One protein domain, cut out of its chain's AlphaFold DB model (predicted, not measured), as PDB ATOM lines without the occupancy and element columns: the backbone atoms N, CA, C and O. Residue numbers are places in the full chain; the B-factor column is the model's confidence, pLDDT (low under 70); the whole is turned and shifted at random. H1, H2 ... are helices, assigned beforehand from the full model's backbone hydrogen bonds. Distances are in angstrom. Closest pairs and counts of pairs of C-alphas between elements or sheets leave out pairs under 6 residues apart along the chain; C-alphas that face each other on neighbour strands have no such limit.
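This is residues 136 to 209 of the 246 residues of an uncharacterized protein of Actinomadura sp. J1-007 (UniProt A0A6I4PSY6). A long helix, H2, makes one side of the model; H1 folds back on its first part as a hairpin, and short H3 packs on both H2 and H5, bridging them. H4 lies off toward the opposite end from where H2 ends, packing on no helix, and a long link leads from it back to H5. The printed part has 74 residues with five named helices, H1 to H5 in order along the chain, and no named strand; the class is all helix. It is compact, with a radius of gyration of the C-alphas of 12.6 A and spans of 35 by 24 by 19 A.

H2, residues 147 to 163, is the longest helix at 24.3 A, beginning at C-alpha 147 (-16.611, 45.889, 1.605). H1 is residues 136 to 142, 10.2 A, and H3 is residues 168 to 172, 6.0 A. H4 is residues 180 to 186, 10.0 A. H5, residues 198 to 207, measures 14.3 A and ends at C-alpha 207 (-33.575, 51.104, 24.810).

H2 touches H1 with residues 147 to 154 alone; the closest C-alphas, of Trp 141 and Tyr 147, are 5.4 A apart. This helical hairpin has a shallow tilt of 28 degrees, opposite ways. H2 touches H3 with residues 153 to 160 alone, closest at the C-alphas of Leu 157 and Val 170, 6.3 A. H3 touches H5, closest at the C-alphas of Ile 171 and Val 198, 6.5 A. H2 and H5 are close but not clearly touching. H4 touches no helix; it is only just apart from H1, at 8.4 A. In H1, H2, H3, H4 and H5 every O i to N i+4 pair is within hydrogen-bond range.

The C-alphas farthest apart, of Ala 163 and Asp 190, are 37.8 A apart. The printed part has no cut. The link from H4 to H5, 11 residues, is long. Mean pLDDT of the printed part is 92.3; residues 136 to 137 are under 70.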
ATOM      1  N   ALA A 136     -15.351  48.504  15.566       56.44
ATOM      2  CA  ALA A 136     -16.457  47.563  15.333       56.44
ATOM      3  C   ALA A 136     -17.073  47.605  13.935       56.44
ATOM      4  O   ALA A 136     -17.701  46.641  13.504       56.44
ATOM      5  N   ASP A 137     -16.841  48.688  13.215       68.00
ATOM      6  CA  ASP A 137     -17.097  48.804  11.792       68.00
ATOM      7  C   ASP A 137     -16.130  47.922  10.981       68.00
ATOM      8  O   ASP A 137     -16.585  47.196  10.099       68.00
ATOM      9  N   GLU A 138     -14.843  47.858  11.347       77.12
ATOM     10  CA  GLU A 138     -13.856  46.994  10.674       77.12
ATOM     11  C   GLU A 138     -14.251  45.509  10.683       77.12
ATOM     12  O   GLU A 138     -14.299  44.881   9.624       77.12
ATOM     13  N   ARG A 139     -14.631  44.962  11.845       80.75
ATOM     14  CA  ARG A 139     -15.067  43.557  11.960       80.75
ATOM     15  C   ARG A 139     -16.321  43.248  11.152       80.75
ATOM     16  O   ARG A 139     -16.438  42.168  10.588       80.75
ATOM     17  N   TYR A 140     -17.262  44.183  11.076       88.81
ATOM     18  CA  TYR A 140     -18.446  44.014  10.240       88.81
ATOM     19  C   TYR A 140     -18.097  43.968   8.752       88.81
ATOM     20  O   TYR A 140     -18.662  43.169   8.008       88.81
ATOM     21  N   TRP A 141     -17.156  44.805   8.315       89.94
ATOM     22  CA  TRP A 141     -16.725  44.840   6.922       89.94
ATOM     23  C   TRP A 141     -15.957  43.585   6.503       89.94
ATOM     24  O   TRP A 141     -16.055  43.188   5.345       89.94
ATOM     25  N   GLU A 142     -15.213  42.961   7.421       90.00
ATOM     26  CA  GLU A 142     -14.486  41.705   7.176       90.00
ATOM     27  C   GLU A 142     -15.415  40.514   6.903       90.00
ATOM     28  O   GLU A 142     -15.023  39.589   6.199       90.00
ATOM     29  N   LEU A 143     -16.652  40.553   7.408       91.81
ATOM     30  CA  LEU A 143     -17.663  39.507   7.203       91.81
ATOM     31  C   LEU A 143     -18.455  39.661   5.894       91.81
ATOM     32  O   LEU A 143     -19.347  38.859   5.608       91.81
ATOM     33  N   ALA A 144     -18.197  40.721   5.130       93.38
ATOM     34  CA  ALA A 144     -18.945  41.045   3.926       93.38
ATOM     35  C   ALA A 144     -18.268  40.515   2.658       93.38
ATOM     36  O   ALA A 144     -17.047  40.580   2.530       93.38
ATOM     37  N   GLU A 145     -19.071  40.081   1.678       91.12
ATOM     38  CA  GLU A 145     -18.561  39.722   0.342       91.12
ATOM     39  C   GLU A 145     -17.936  40.958  -0.330       91.12
ATOM     40  O   GLU A 145     -16.829  40.922  -0.869       91.12
ATOM     41  N   GLU A 146     -18.639  42.093  -0.241       92.44
ATOM     42  CA  GLU A 146     -18.230  43.372  -0.813       92.44
ATOM     43  C   GLU A 146     -18.155  44.457   0.269       92.44
ATOM     44  O   GLU A 146     -19.164  44.997   0.730       92.44
ATOM     45  N   TYR A 147     -16.926  44.858   0.604       91.00
ATOM     46  CA  TYR A 147     -16.611  45.889   1.605       91.00
ATOM     47  C   TYR A 147     -17.491  47.149   1.501       91.00
ATOM     48  O   TYR A 147     -17.954  47.701   2.498       91.00
ATOM     49  N   ARG A 148     -17.737  47.633   0.276       93.19
ATOM     50  CA  ARG A 148     -18.479  48.887   0.050       93.19
ATOM     51  C   ARG A 148     -19.954  48.790   0.419       93.19
ATOM     52  O   ARG A 148     -20.537  49.804   0.812       93.19
ATOM     53  N   ASP A 149     -20.546  47.613   0.279       94.69
ATOM     54  CA  ASP A 149     -21.957  47.410   0.584       94.69
ATOM     55  C   ASP A 149     -22.160  47.377   2.103       94.69
ATOM     56  O   ASP A 149     -23.086  48.017   2.607       94.69
ATOM     57  N   ALA A 150     -21.225  46.768   2.840       93.44
ATOM     58  CA  ALA A 150     -21.196  46.816   4.300       93.44
ATOM     59  C   ALA A 150     -20.993  48.245   4.828       93.44
ATOM     60  O   ALA A 150     -21.774  48.705   5.659       93.44
ATOM     61  N   VAL A 151     -20.026  48.999   4.289       92.25
ATOM     62  CA  VAL A 151     -19.849  50.425   4.640       92.25
ATOM     63  C   VAL A 151     -21.142  51.209   4.416       92.25
ATOM     64  O   VAL A 151     -21.584  51.944   5.293       92.25
ATOM     65  N   THR A 152     -21.799  51.010   3.271       94.94
ATOM     66  CA  THR A 152     -23.047  51.714   2.944       94.94
ATOM     67  C   THR A 152     -24.177  51.361   3.918       94.94
ATOM     68  O   THR A 152     -24.925  52.249   4.341       94.94
ATOM     69  N   ALA A 153     -24.317  50.085   4.286       96.00
ATOM     70  CA  ALA A 153     -25.329  49.636   5.240       96.00
ATOM     71  C   ALA A 153     -25.061  50.179   6.656       96.00
ATOM     72  O   ALA A 153     -25.984  50.660   7.320       96.00
ATOM     73  N   TYR A 154     -23.800  50.186   7.089       93.88
ATOM     74  CA  TYR A 154     -23.395  50.733   8.383       93.88
ATOM     75  C   TYR A 154     -23.582  52.258   8.457       93.88
ATOM     76  O   TYR A 154     -24.182  52.765   9.405       93.88
ATOM     77  N   ASP A 155     -23.194  53.002   7.419       93.50
ATOM     78  CA  ASP A 155     -23.431  54.450   7.335       93.50
ATOM     79  C   ASP A 155     -24.931  54.789   7.382       93.50
ATOM     80  O   ASP A 155     -25.350  55.794   7.977       93.50
ATOM     81  N   ALA A 156     -25.770  53.941   6.777       96.31
ATOM     82  CA  ALA A 156     -27.220  54.070   6.849       96.31
ATOM     83  C   ALA A 156     -27.749  53.813   8.269       96.31
ATOM     84  O   ALA A 156     -28.638  54.545   8.719       96.31
ATOM     85  N   LEU A 157     -27.185  52.841   8.996       95.75
ATOM     86  CA  LEU A 157     -27.482  52.608  10.411       95.75
ATOM     87  C   LEU A 157     -27.100  53.822  11.265       95.75
ATOM     88  O   LEU A 157     -27.957  54.340  11.978       95.75
ATOM     89  N   VAL A 158     -25.871  54.332  11.156       93.25
ATOM     90  CA  VAL A 158     -25.415  55.523  11.900       93.25
ATOM     91  C   VAL A 158     -26.315  56.727  11.599       93.25
ATOM     92  O   VAL A 158     -26.769  57.432  12.507       93.25
ATOM     93  N   SER A 159     -26.659  56.930  10.325       94.69
ATOM     94  CA  SER A 159     -27.586  57.984   9.899       94.69
ATOM     95  C   SER A 159     -28.981  57.812  10.514       94.69
ATOM     96  O   SER A 159     -29.588  58.789  10.967       94.69
ATOM     97  N   ALA A 160     -29.493  56.580  10.576       96.31
ATOM     98  CA  ALA A 160     -30.769  56.266  11.207       96.31
ATOM     99  C   ALA A 160     -30.722  56.438  12.733       96.31
ATOM    100  O   ALA A 160     -31.683  56.963  13.301       96.31
ATOM    101  N   CYS A 161     -29.614  56.079  13.388       93.69
ATOM    102  CA  CYS A 161     -29.385  56.320  14.812       93.69
ATOM    103  C   CYS A 161     -29.453  57.817  15.121       93.69
ATOM    104  O   CYS A 161     -30.216  58.252  15.990       93.69
ATOM    105  N   ARG A 162     -28.743  58.627  14.327       91.38
ATOM    106  CA  ARG A 162     -28.739  60.091  14.436       91.38
ATOM    107  C   ARG A 162     -30.129  60.693  14.233       91.38
ATOM    108  O   ARG A 162     -30.527  61.606  14.955       91.38
ATOM    109  N   ALA A 163     -30.886  60.180  13.266       93.94
ATOM    110  CA  ALA A 163     -32.242  60.641  12.970       93.94
ATOM    111  C   ALA A 163     -33.317  60.063  13.914       93.94
ATOM    112  O   ALA A 163     -34.481  60.472  13.832       93.94
ATOM    113  N   ARG A 164     -32.944  59.139  14.809       93.50
ATOM    114  CA  ARG A 164     -33.850  58.352  15.663       93.50
ATOM    115  C   ARG A 164     -34.939  57.647  14.853       93.50
ATOM    116  O   ARG A 164     -36.138  57.743  15.137       93.50
ATOM    117  N   THR A 165     -34.514  57.012  13.768       96.69
ATOM    118  CA  THR A 165     -35.387  56.324  12.819       96.69
ATOM    119  C   THR A 165     -34.973  54.883  12.562       96.69
ATOM    120  O   THR A 165     -35.383  54.345  11.535       96.69
ATOM    121  N   VAL A 166     -34.186  54.268  13.450       97.12
ATOM    122  CA  VAL A 166     -33.843  52.846  13.330       97.12
ATOM    123  C   VAL A 166     -35.134  52.035  13.358       97.12
ATOM    124  O   VAL A 166     -35.969  52.191  14.249       97.12
ATOM    125  N   ASP A 167     -35.340  51.214  12.341       97.19
ATOM    126  CA  ASP A 167     -36.463  50.297  12.257       97.19
ATOM    127  C   ASP A 167     -36.001  48.966  11.666       97.19
ATOM    128  O   ASP A 167     -34.829  48.784  11.337       97.19
ATOM    129  N   ARG A 168     -36.938  48.021  11.546       97.31
ATOM    130  CA  ARG A 168     -36.651  46.675  11.050       97.31
ATOM    131  C   ARG A 168     -35.948  46.690   9.694       97.31
ATOM    132  O   ARG A 168     -35.028  45.912   9.501       97.31
ATOM    133  N   ALA A 169     -36.347  47.581   8.787       97.69
ATOM    134  CA  ALA A 169     -35.766  47.629   7.452       97.69
ATOM    135  C   ALA A 169     -34.307  48.103   7.484       97.69
ATOM    136  O   ALA A 169     -33.492  47.597   6.722       97.69
ATOM    137  N   VAL A 170     -33.972  49.043   8.376       97.94
ATOM    138  CA  VAL A 170     -32.577  49.464   8.595       97.94
ATOM    139  C   VAL A 170     -31.734  48.299   9.117       97.94
ATOM    140  O   VAL A 170     -30.629  48.094   8.632       97.94
ATOM    141  N   ILE A 171     -32.256  47.526  10.070       97.69
ATOM    142  CA  ILE A 171     -31.520  46.407  10.673       97.69
ATOM    143  C   ILE A 171     -31.374  45.241   9.690       97.69
ATOM    144  O   ILE A 171     -30.283  44.712   9.525       97.69
ATOM    145  N   GLU A 172     -32.436  44.873   8.974       97.25
ATOM    146  CA  GLU A 172     -32.385  43.816   7.954       97.25
ATOM    147  C   GLU A 172     -31.448  44.180   6.790       97.25
ATOM    148  O   GLU A 172     -30.821  43.297   6.207       97.25
ATOM    149  N   ALA A 173     -31.285  45.472   6.476       97.50
ATOM    150  CA  ALA A 173     -30.336  45.924   5.458       97.50
ATOM    151  C   ALA A 173     -28.866  45.646   5.824       97.50
ATOM    152  O   ALA A 173     -28.041  45.570   4.919       97.50
ATOM    153  N   LEU A 174     -28.543  45.453   7.109       96.25
ATOM    154  CA  LEU A 174     -27.195  45.076   7.552       96.25
ATOM    155  C   LEU A 174     -26.855  43.615   7.232       96.25
ATOM    156  O   LEU A 174     -25.682  43.261   7.194       96.25
ATOM    157  N   ILE A 175     -27.857  42.764   7.005       96.38
ATOM    158  CA  ILE A 175     -27.642  41.343   6.707       96.38
ATOM    159  C   ILE A 175     -27.227  41.155   5.245       96.38
ATOM    160  O   ILE A 175     -26.400  40.307   4.940       96.38
ATOM    161  N   GLY A 176     -27.793  41.955   4.336       95.12
ATOM    162  CA  GLY A 176     -27.618  41.796   2.888       95.12
ATOM    163  C   GLY A 176     -26.163  41.739   2.393       95.12
ATOM    164  O   GLY A 176     -25.893  40.908   1.534       95.12
ATOM    165  N   PRO A 177     -25.242  42.582   2.897       96.19
ATOM    166  CA  PRO A 177     -23.834  42.558   2.489       96.19
ATOM    167  C   PRO A 177     -23.010  41.372   3.012       96.19
ATOM    168  O   PRO A 177     -21.879  41.193   2.563       96.19
ATOM    169  N   LEU A 178     -23.514  40.619   3.995       95.56
ATOM    170  CA  LEU A 178     -22.743  39.585   4.684       95.56
ATOM    171  C   LEU A 178     -22.646  38.301   3.862       95.56
ATOM    172  O   LEU A 178     -23.642  37.846   3.298       95.56
ATOM    173  N   ASP A 179     -21.460  37.695   3.855       95.56
ATOM    174  CA  ASP A 179     -21.211  36.424   3.177       95.56
ATOM    175  C   ASP A 179     -21.441  35.246   4.148       95.56
ATOM    176  O   ASP A 179     -20.751  35.142   5.168       95.56
ATOM    177  N   PRO A 180     -22.390  34.333   3.864       93.69
ATOM    178  CA  PRO A 180     -22.637  33.165   4.703       93.69
ATOM    179  C   PRO A 180     -21.434  32.226   4.871       93.69
ATOM    180  O   PRO A 180     -21.321  31.601   5.923       93.69
ATOM    181  N   GLU A 181     -20.561  32.099   3.866       94.12
ATOM    182  CA  GLU A 181     -19.366  31.250   3.941       94.12
ATOM    183  C   GLU A 181     -18.327  31.869   4.884       94.12
ATOM    184  O   GLU A 181     -17.798  31.166   5.745       94.12
ATOM    185  N   ILE A 182     -18.109  33.187   4.798       94.69
ATOM    186  CA  ILE A 182     -17.199  33.913   5.701       94.69
ATOM    187  C   ILE A 182     -17.728  33.880   7.138       94.69
ATOM    188  O   ILE A 182     -16.969  33.618   8.068       94.69
ATOM    189  N   LEU A 183     -19.033  34.102   7.333       93.31
ATOM    190  CA  LEU A 183     -19.670  34.016   8.650       93.31
ATOM    191  C   LEU A 183     -19.507  32.628   9.280       93.31
ATOM    192  O   LEU A 183     -19.192  32.528  10.465       93.31
ATOM    193  N   ALA A 184     -19.736  31.565   8.505       93.25
ATOM    194  CA  ALA A 184     -19.583  30.199   8.992       93.25
ATOM    195  C   ALA A 184     -18.121  29.882   9.349       93.25
ATOM    196  O   ALA A 184     -17.874  29.242  10.369       93.25
ATOM    197  N   GLU A 185     -17.160  30.358   8.549       93.50
ATOM    198  CA  GLU A 185     -15.729  30.181   8.813       93.50
ATOM    199  C   GLU A 185     -15.259  30.961  10.051       93.50
ATOM    200  O   GLU A 185     -14.643  30.368  10.936       93.50
ATOM    201  N   GLU A 186     -15.565  32.260  10.149       92.38
ATOM    202  CA  GLU A 186     -15.105  33.120  11.254       92.38
ATOM    203  C   GLU A 186     -15.665  32.660  12.607       92.38
ATOM    204  O   GLU A 186     -14.966  32.696  13.620       92.38
ATOM    205  N   PHE A 187     -16.920  32.199  12.631       91.75
ATOM    206  CA  PHE A 187     -17.603  31.799  13.862       91.75
ATOM    207  C   PHE A 187     -17.620  30.279  14.119       91.75
ATOM    208  O   PHE A 187     -18.255  29.854  15.084       91.75
ATOM    209  N   ASP A 188     -16.920  29.474  13.308       92.44
ATOM    210  CA  ASP A 188     -16.858  27.999  13.405       92.44
ATOM    211  C   ASP A 188     -18.260  27.353  13.471       92.44
ATOM    212  O   ASP A 188     -18.590  26.594  14.387       92.44
ATOM    213  N   LEU A 189     -19.124  27.712  12.513       90.06
ATOM    214  CA  LEU A 189     -20.518  27.266  12.437       90.06
ATOM    215  C   LEU A 189     -20.738  26.257  11.301       90.06
ATOM    216  O   LEU A 189     -20.181  26.385  10.214       90.06
ATOM    217  N   ASP A 190     -21.623  25.281  11.532       88.81
ATOM    218  CA  ASP A 190     -22.050  24.324  10.497       88.81
ATOM    219  C   ASP A 190     -22.966  24.980   9.437       88.81
ATOM    220  O   ASP A 190     -22.970  24.569   8.273       88.81
ATOM    221  N   ASP A 191     -23.748  25.989   9.840       89.50
ATOM    222  CA  ASP A 191     -24.577  26.849   8.991       89.50
ATOM    223  C   ASP A 191     -24.808  28.222   9.662       89.50
ATOM    224  O   ASP A 191     -24.440  28.440  10.817       89.50
ATOM    225  N   THR A 192     -25.394  29.170   8.928       89.31
ATOM    226  CA  THR A 192     -25.699  30.529   9.416       89.31
ATOM    227  C   THR A 192     -27.179  30.721   9.762       89.31
ATOM    228  O   THR A 192     -27.626  31.851  10.001       89.31
ATOM    229  N   ASP A 193     -27.967  29.642   9.810       89.44
ATOM    230  CA  ASP A 193     -29.399  29.741  10.069       89.44
ATOM    231  C   ASP A 193     -29.642  30.196  11.516       89.44
ATOM    232  O   ASP A 193     -29.252  29.560  12.493       89.44
ATOM    233  N   GLY A 194     -30.336  31.326  11.665       87.94
ATOM    234  CA  GLY A 194     -30.670  31.878  12.979       87.94
ATOM    235  C   GLY A 194     -29.512  32.575  13.700       87.94
ATOM    236  O   GLY A 194     -29.666  32.899  14.876       87.94
ATOM    237  N   ILE A 195     -28.395  32.856  13.017       93.06
ATOM    238  CA  ILE A 195     -27.301  33.668  13.579       93.06
ATOM    239  C   ILE A 195     -27.719  35.130  13.818       93.06
ATOM    240  O   ILE A 195     -27.140  35.813  14.659       93.06
ATOM    241  N   PHE A 196     -28.732  35.614  13.090       96.12
ATOM    242  CA  PHE A 196     -29.199  36.995  13.167       96.12
ATOM    243  C   PHE A 196     -30.365  37.166  14.146       96.12
ATOM    244  O   PHE A 196     -31.420  36.553  13.969       96.12
ATOM    245  N   ASP A 197     -30.225  38.081  15.105       95.81
ATOM    246  CA  ASP A 197     -31.281  38.481  16.041       95.81
ATOM    247  C   ASP A 197     -31.778  39.909  15.756       95.81
ATOM    248  O   ASP A 197     -31.430  40.894  16.410       95.81
ATOM    249  N   VAL A 198     -32.639  40.031  14.741       96.94
ATOM    250  CA  VAL A 198     -33.239  41.323  14.361       96.94
ATOM    251  C   VAL A 198     -34.090  41.911  15.494       96.94
ATOM    252  O   VAL A 198     -34.147  43.132  15.649       96.94
ATOM    253  N   ASP A 199     -34.760  41.069  16.285       96.31
ATOM    254  CA  ASP A 199     -35.611  41.528  17.387       96.31
ATOM    255  C   ASP A 199     -34.772  42.039  18.566       96.31
ATOM    256  O   ASP A 199     -35.101  43.081  19.137       96.31
ATOM    257  N   GLY A 200     -33.663  41.367  18.884       93.81
ATOM    258  CA  GLY A 200     -32.673  41.820  19.860       93.81
ATOM    259  C   GLY A 200     -32.056  43.163  19.471       93.81
ATOM    260  O   GLY A 200     -32.050  44.102  20.270       93.81
ATOM    261  N   ALA A 201     -31.644  43.309  18.212       94.50
ATOM    262  CA  ALA A 201     -31.120  44.566  17.683       94.50
ATOM    263  C   ALA A 201     -32.147  45.718  17.746       94.50
ATOM    264  O   ALA A 201     -31.802  46.847  18.108       94.50
ATOM    265  N   LEU A 202     -33.427  45.445  17.455       95.44
ATOM    266  CA  LEU A 202     -34.507  46.426  17.628       95.44
ATOM    267  C   LEU A 202     -34.708  46.806  19.096       95.44
ATOM    268  O   LEU A 202     -34.877  47.989  19.392       95.44
ATOM    269  N   ALA A 203     -34.678  45.835  20.009       92.50
ATOM    270  CA  ALA A 203     -34.834  46.088  21.437       92.50
ATOM    271  C   ALA A 203     -33.719  47.003  21.971       92.50
ATOM    272  O   ALA A 203     -34.010  47.962  22.689       92.50
ATOM    273  N   VAL A 204     -32.471  46.783  21.546       90.81
ATOM    274  CA  VAL A 204     -31.343  47.675  21.867       90.81
ATOM    275  C   VAL A 204     -31.562  49.071  21.276       90.81
ATOM    276  O   VAL A 204     -31.430  50.072  21.979       90.81
ATOM    277  N   ALA A 205     -31.981  49.177  20.011       92.75
ATOM    278  CA  ALA A 205     -32.279  50.473  19.396       92.75
ATOM    279  C   ALA A 205     -33.401  51.244  20.132       92.75
ATOM    280  O   ALA A 205     -33.360  52.477  20.232       92.75
ATOM    281  N   GLU A 206     -34.411  50.538  20.647       91.75
ATOM    282  CA  GLU A 206     -35.486  51.110  21.463       91.75
ATOM    283  C   GLU A 206     -34.983  51.589  22.826       91.75
ATOM    284  O   GLU A 206     -35.287  52.721  23.217       91.75
ATOM    285  N   GLU A 207     -34.186  50.772  23.518       88.25
ATOM    286  CA  GLU A 207     -33.575  51.104  24.810       88.25
ATOM    287  C   GLU A 207     -32.705  52.365  24.717       88.25
ATOM    288  O   GLU A 207     -32.803  53.265  25.553       88.25
ATOM    289  N   LEU A 208     -31.928  52.482  23.641       87.81
ATOM    290  CA  LEU A 208     -31.062  53.632  23.373       87.81
ATOM    291  C   LEU A 208     -31.817  54.859  22.839       87.81
ATOM    292  O   LEU A 208     -31.230  55.928  22.641       87.81
ATOM    293  N   GLY A 209     -33.127  54.734  22.602       89.25
ATOM    294  CA  GLY A 209     -33.985  55.812  22.115       89.25
ATOM    295  C   GLY A 209     -33.672  56.263  20.684       89.25
ATOM    296  O   GLY A 209     -33.984  57.405  20.325       89.25
TER     297      GLY A 209